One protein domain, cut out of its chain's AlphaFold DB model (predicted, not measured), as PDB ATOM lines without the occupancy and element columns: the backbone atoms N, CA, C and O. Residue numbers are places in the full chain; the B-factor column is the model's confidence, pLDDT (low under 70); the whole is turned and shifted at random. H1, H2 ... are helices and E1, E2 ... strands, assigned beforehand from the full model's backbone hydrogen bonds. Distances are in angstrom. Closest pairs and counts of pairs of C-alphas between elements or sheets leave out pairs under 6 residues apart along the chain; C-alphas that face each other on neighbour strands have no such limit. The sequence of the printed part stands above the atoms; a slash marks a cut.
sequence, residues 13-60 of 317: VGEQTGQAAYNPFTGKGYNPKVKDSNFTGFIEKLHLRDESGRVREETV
ATOM      1  N   VAL A  13     164.717 143.716 143.781       97.12
ATOM      2  CA  VAL A  13     164.177 145.085 143.934       97.12
ATOM      3  C   VAL A  13     165.024 146.167 143.260       97.12
ATOM      4  O   VAL A  13     164.481 147.165 142.784       97.12
ATOM      5  N   GLY A  14     166.347 145.991 143.194       93.81
ATOM      6  CA  GLY A  14     167.231 146.889 142.453       93.81
ATOM      7  C   GLY A  14     166.895 146.876 140.965       93.81
ATOM      8  O   GLY A  14     166.543 147.907 140.397       93.81
ATOM      9  N   GLU A  15     166.916 145.695 140.359       93.50
ATOM     10  CA  GLU A  15     166.632 145.470 138.946       93.50
ATOM     11  C   GLU A  15     165.229 145.936 138.549       93.50
ATOM     12  O   GLU A  15     165.099 146.675 137.571       93.50
ATOM     13  N   GLN A  16     164.190 145.595 139.323       94.31
ATOM     14  CA  GLN A  16     162.813 146.005 139.008       94.31
ATOM     15  C   GLN A  16     162.600 147.518 139.065       94.31
ATOM     16  O   GLN A  16     161.729 148.053 138.378       94.31
ATOM     17  N   THR A  17     163.390 148.226 139.873       93.56
ATOM     18  CA  THR A  17     163.298 149.687 140.015       93.56
ATOM     19  C   THR A  17     164.317 150.442 139.159       93.56
ATOM     20  O   THR A  17     164.402 151.669 139.244       93.56
ATOM     21  N   GLY A  18     165.085 149.738 138.318       93.38
ATOM     22  CA  GLY A  18     166.138 150.326 137.483       93.38
ATOM     23  C   GLY A  18     167.347 150.836 138.274       93.38
ATOM     24  O   GLY A  18     168.116 151.656 137.772       93.38
ATOM     25  N   GLN A  19     167.506 150.383 139.516       96.31
ATOM     26  CA  GLN A  19     168.619 150.701 140.400       96.31
ATOM     27  C   GLN A  19     169.667 149.579 140.399       96.31
ATOM     28  O   GLN A  19     169.442 148.469 139.922       96.31
ATOM     29  N   ALA A  20     170.844 149.854 140.961       91.88
ATOM     30  CA  ALA A  20     171.862 148.823 141.131       91.88
ATOM     31  C   ALA A  20     171.412 147.762 142.152       91.88
ATOM     32  O   ALA A  20     170.947 148.116 143.239       91.88
ATOM     33  N   ALA A  21     171.614 146.481 141.827       92.25
ATOM     34  CA  ALA A  21     171.396 145.367 142.747       92.25
ATOM     35  C   ALA A  21     172.173 145.573 144.056       92.25
ATOM     36  O   ALA A  21     173.321 146.035 144.044       92.25
ATOM     37  N   TYR A  22     171.546 145.244 145.185       92.31
ATOM     38  CA  TYR A  22     172.195 145.374 146.480       92.31
ATOM     39  C   TYR A  22     173.283 144.323 146.658       92.31
ATOM     40  O   TYR A  22     173.086 143.135 146.416       92.31
ATOM     41  N   ASN A  23     174.437 144.776 147.129       85.69
ATOM     42  CA  ASN A  23     175.549 143.929 147.486       85.69
ATOM     43  C   ASN A  23     175.727 143.951 149.017       85.69
ATOM     44  O   ASN A  23     176.325 144.909 149.532       85.69
ATOM     45  N   PRO A  24     175.289 142.897 149.738       83.06
ATOM     46  CA  PRO A  24     175.315 142.849 151.206       83.06
ATOM     47  C   PRO A  24     176.731 142.912 151.781       83.06
ATOM     48  O   PRO A  24     176.944 143.237 152.939       83.06
ATOM     49  N   PHE A  25     177.739 142.664 150.957       79.25
ATOM     50  CA  PHE A  25     179.142 142.682 151.344       79.25
ATOM     51  C   PHE A  25     179.771 144.067 151.371       79.25
ATOM     52  O   PHE A  25     180.788 144.293 152.022       79.25
ATOM     53  N   THR A  26     179.182 144.998 150.627       80.19
ATOM     54  CA  THR A  26     179.690 146.370 150.502       80.19
ATOM     55  C   THR A  26     178.677 147.414 150.953       80.19
ATOM     56  O   THR A  26     179.012 148.596 150.962       80.19
ATOM     57  N   GLY A  27     177.437 146.993 151.228       84.69
ATOM     58  CA  GLY A  27     176.300 147.868 151.507       84.69
ATOM     59  C   GLY A  27     175.900 148.776 150.346       84.69
ATOM     60  O   GLY A  27     175.142 149.722 150.544       84.69
ATOM     61  N   LYS A  28     176.426 148.544 149.139       88.06
ATOM     62  CA  LYS A  28     176.128 149.351 147.949       88.06
ATOM     63  C   LYS A  28     174.958 148.755 147.176       88.06
ATOM     64  O   LYS A  28     174.793 147.543 147.151       88.06
ATOM     65  N   GLY A  29     174.209 149.610 146.484       91.44
ATOM     66  CA  GLY A  29     173.024 149.231 145.711       91.44
ATOM     67  C   GLY A  29     171.722 149.548 146.445       91.44
ATOM     68  O   GLY A  29     171.732 150.160 147.514       91.44
ATOM     69  N   TYR A  30     170.594 149.187 145.842       95.88
ATOM     70  CA  TYR A  30     169.269 149.561 146.327       95.88
ATOM     71  C   TYR A  30     168.700 148.523 147.292       95.88
ATOM     72  O   TYR A  30     168.423 147.389 146.917       95.88
ATOM     73  N   ASN A  31     168.523 148.935 148.548       96.00
ATOM     74  CA  ASN A  31     168.015 148.094 149.628       96.00
ATOM     75  C   ASN A  31     166.948 148.846 150.444       96.00
ATOM     76  O   ASN A  31     167.224 149.290 151.564       96.00
ATOM     77  N   PRO A  32     165.752 149.082 149.875       96.56
ATOM     78  CA  PRO A  32     164.669 149.727 150.603       96.56
ATOM     79  C   PRO A  32     164.236 148.855 151.784       96.56
ATOM     80  O   PRO A  32     164.249 147.624 151.706       96.56
ATOM     81  N   LYS A  33     163.845 149.500 152.886       95.19
ATOM     82  CA  LYS A  33     163.363 148.785 154.069       95.19
ATOM     83  C   LYS A  33     161.999 148.169 153.792       95.19
ATOM     84  O   LYS A  33     161.138 148.817 153.194       95.19
ATOM     85  N   VAL A  34     161.783 146.960 154.308       93.94
ATOM     86  CA  VAL A  34     160.500 146.248 154.204       93.94
ATOM     87  C   VAL A  34     159.375 147.099 154.793       93.94
ATOM     88  O   VAL A  34     158.380 147.351 154.127       93.94
ATOM     89  N   LYS A  35     159.574 147.633 156.005       91.69
ATOM     90  CA  LYS A  35     158.577 148.451 156.716       91.69
ATOM     91  C   LYS A  35     158.198 149.770 156.029       91.69
ATOM     92  O   LYS A  35     157.157 150.333 156.341       91.69
ATOM     93  N   ASP A  36     159.050 150.264 155.130       94.12
ATOM     94  CA  ASP A  36     158.827 151.513 154.390       94.12
ATOM     95  C   ASP A  36     158.238 151.234 152.989       94.12
ATOM     96  O   ASP A  36     158.078 152.151 152.182       94.12
ATOM     97  N   SER A  37     157.934 149.967 152.683       94.50
ATOM     98  CA  SER A  37     157.501 149.486 151.371       94.50
ATOM     99  C   SER A  37     156.116 148.839 151.453       94.50
ATOM    100  O   SER A  37     155.806 148.107 152.389       94.50
ATOM    101  N   ASN A  38     155.273 149.074 150.446       94.62
ATOM    102  CA  ASN A  38     153.962 148.427 150.377       94.62
ATOM    103  C   ASN A  38     154.105 146.968 149.948       94.62
ATOM    104  O   ASN A  38     154.817 146.675 148.988       94.62
ATOM    105  N   PHE A  39     153.376 146.058 150.600       93.94
ATOM    106  CA  PHE A  39     153.319 144.681 150.120       93.94
ATOM    107  C   PHE A  39     152.570 144.602 148.785       93.94
ATOM    108  O   PHE A  39     153.160 144.300 147.744       93.94
ATOM    109  N   THR A  40     151.290 144.974 148.807       94.25
ATOM    110  CA  THR A  40     150.432 144.972 147.622       94.25
ATOM    111  C   THR A  40     150.904 145.991 146.594       94.25
ATOM    112  O   THR A  40     151.168 147.156 146.903       94.25
ATOM    113  N   GLY A  41     150.983 145.545 145.347       93.56
ATOM    114  CA  GLY A  41     151.413 146.336 144.207       93.56
ATOM    115  C   GLY A  41     152.927 146.457 144.048       93.56
ATOM    116  O   GLY A  41     153.338 146.881 142.964       93.56
ATOM    117  N   PHE A  42     153.724 146.067 145.053       96.50
ATOM    118  CA  PHE A  42     155.181 146.199 145.042       96.50
ATOM    119  C   PHE A  42     155.913 144.937 145.532       96.50
ATOM    120  O   PHE A  42     156.356 144.180 144.675       96.50
ATOM    121  N   ILE A  43     156.026 144.668 146.844       97.06
ATOM    122  CA  ILE A  43     156.833 143.528 147.348       97.06
ATOM    123  C   ILE A  43     156.363 142.187 146.772       97.06
ATOM    124  O   ILE A  43     157.194 141.358 146.424       97.06
ATOM    125  N   GLU A  44     155.053 141.983 146.624       95.75
ATOM    126  CA  GLU A  44     154.481 140.729 146.097       95.75
ATOM    127  C   GLU A  44     154.923 140.400 144.656       95.75
ATOM    128  O   GLU A  44     154.796 139.262 144.210       95.75
ATOM    129  N   LYS A  45     155.435 141.394 143.917       96.00
ATOM    130  CA  LYS A  45     155.923 141.250 142.537       96.00
ATOM    131  C   LYS A  45     157.436 141.077 142.456       96.00
ATOM    132  O   LYS A  45     157.953 140.859 141.364       96.00
ATOM    133  N   LEU A  46     158.137 141.226 143.579       97.44
ATOM    134  CA  LEU A  46     159.575 141.026 143.637       97.44
ATOM    135  C   LEU A  46     159.884 139.536 143.576       97.44
ATOM    136  O   LEU A  46     159.232 138.725 144.242       97.44
ATOM    137  N   HIS A  47     160.909 139.206 142.807       96.94
ATOM    138  CA  HIS A  47     161.425 137.859 142.659       96.94
ATOM    139  C   HIS A  47     162.537 137.596 143.669       96.94
ATOM    140  O   HIS A  47     163.373 138.463 143.939       96.94
ATOM    141  N   LEU A  48     162.547 136.390 144.227       94.62
ATOM    142  CA  LEU A  48     163.513 135.961 145.228       94.62
ATOM    143  C   LEU A  48     164.871 135.661 144.600       94.62
ATOM    144  O   LEU A  48     164.975 135.226 143.451       94.62
ATOM    145  N   ARG A  49     165.931 135.854 145.382       89.38
ATOM    146  CA  ARG A  49     167.275 135.377 145.058       89.38
ATOM    147  C   ARG A  49     167.574 134.072 145.769       89.38
ATOM    148  O   ARG A  49     167.220 133.904 146.933       89.38
ATOM    149  N   ASP A  50     168.274 133.183 145.076       79.94
ATOM    150  CA  ASP A  50     168.877 132.009 145.703       79.94
ATOM    151  C   ASP A  50     170.202 132.342 146.407       79.94
ATOM    152  O   ASP A  50     170.681 133.479 146.386       79.94
ATOM    153  N   GLU A  51     170.803 131.339 147.043       72.75
ATOM    154  CA  GLU A  51     172.050 131.448 147.805       72.75
ATOM    155  C   GLU A  51     173.244 131.959 146.978       72.75
ATOM    156  O   GLU A  51     174.144 132.597 147.525       72.75
ATOM    157  N   SER A  52     173.216 131.762 145.655       70.81
ATOM    158  CA  SER A  52     174.217 132.282 144.715       70.81
ATOM    159  C   SER A  52     173.922 133.714 144.253       70.81
ATOM    160  O   SER A  52     174.654 134.269 143.429       70.81
ATOM    161  N   GLY A  53     172.834 134.317 144.735       73.88
ATOM    162  CA  GLY A  53     172.357 135.639 144.340       73.88
ATOM    163  C   GLY A  53     171.610 135.666 143.004       73.88
ATOM    164  O   GLY A  53     171.350 136.759 142.486       73.88
ATOM    165  N   ARG A  54     171.268 134.508 142.421       83.50
ATOM    166  CA  ARG A  54     170.532 134.438 141.148       83.50
ATOM    167  C   ARG A  54     169.056 134.704 141.402       83.50
ATOM    168  O   ARG A  54     168.480 134.115 142.310       83.50
ATOM    169  N   VAL A  55     168.450 135.553 140.576       89.12
ATOM    170  CA  VAL A  55     167.004 135.815 140.617       89.12
ATOM    171  C   VAL A  55     166.251 134.575 140.137       89.12
ATOM    172  O   VAL A  55     166.659 133.933 139.166       89.12
ATOM    173  N   ARG A  56     165.183 134.227 140.848       92.62
ATOM    174  CA  ARG A  56     164.346 133.050 140.619       92.62
ATOM    175  C   ARG A  56     162.927 133.464 140.242       92.62
ATOM    176  O   ARG A  56     162.560 134.618 140.394       92.62
ATOM    177  N   GLU A  57     162.121 132.535 139.743       93.94
ATOM    178  CA  GLU A  57     160.735 132.847 139.355       93.94
ATOM    179  C   GLU A  57     159.825 133.017 140.582       93.94
ATOM    180  O   GLU A  57     158.807 133.702 140.518       93.94
ATOM    181  N   GLU A  58     160.200 132.429 141.716       94.12
ATOM    182  CA  GLU A  58     159.482 132.523 142.978       94.12
ATOM    183  C   GLU A  58     159.423 133.970 143.477       94.12
ATOM    184  O   GLU A  58     160.436 134.670 143.528       94.12
ATOM    185  N   THR A  59     158.234 134.415 143.878       95.50
ATOM    186  CA  THR A  59     158.014 135.744 144.453       95.50
ATOM    187  C   THR A  59     157.928 135.690 145.972       95.50
ATOM    188  O   THR A  59     157.856 134.619 146.575       95.50
ATOM    189  N   VAL A  60     157.943 136.858 146.617       95.25
ATOM    190  CA  VAL A  60     157.813 136.967 148.075       95.25
ATOM    191  C   VAL A  60     156.392 136.576 148.517       95.25
ATOM    192  O   VAL A  60     155.463 137.350 148.275       95.25
TER     193      VAL A  60
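AT A GLANCE: This is residues 13 to 60 of the 317 residues of an uncharacterized protein of Exophiala aquamarina CBS 119918 (UniProt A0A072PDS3). The model has little regular structure: a long, wide loop, residues 17 to 46, runs out from the short helix H1, folds back past it and leads to a small two-stranded hairpin, E1 and E2, on the other side of H1. The printed part has 48 residues, with H1, E1 and E2 in that order; the class is mixed, helices and strands, with only 12 residues in named elements. It is compact, with a radius of gyration of the C-alphas of 10.8 A, and spans 29 by 23 by 18 A.

IN THESE COORDINATES: H1, residues 13 to 16, begins at C-alpha 13 (164.177, 145.085, 143.934) and is 5.2 A long. E1, residues 47 to 49, is 6.8 A long. E2, residues 55 to 59, is 9.8 A long and ends at C-alpha 59 (158.014, 135.744, 144.453).

HOW THE PARTS SIT: H1 is too short for an O i to N i+4 pair, and its one O i to N i+3 pair is not within hydrogen-bond range. The closest C-alphas of H1 and E1, Val 13 and His 47, are 7.8 A apart. H1 and E2 are apart. E1 and E2 form an antiparallel hairpin, their directions at 130 degrees; N 48 and O 58 are within hydrogen-bond range at 2.8 A.

THE WHOLE: The farthest C-alphas, Thr 26 and Thr 40, are 29.4 A apart. The link from H1 to E1 is long, 30 residues; that from E1 to E2 is tight. The printed part has no cut, and no printed residue is under 70 in pLDDT.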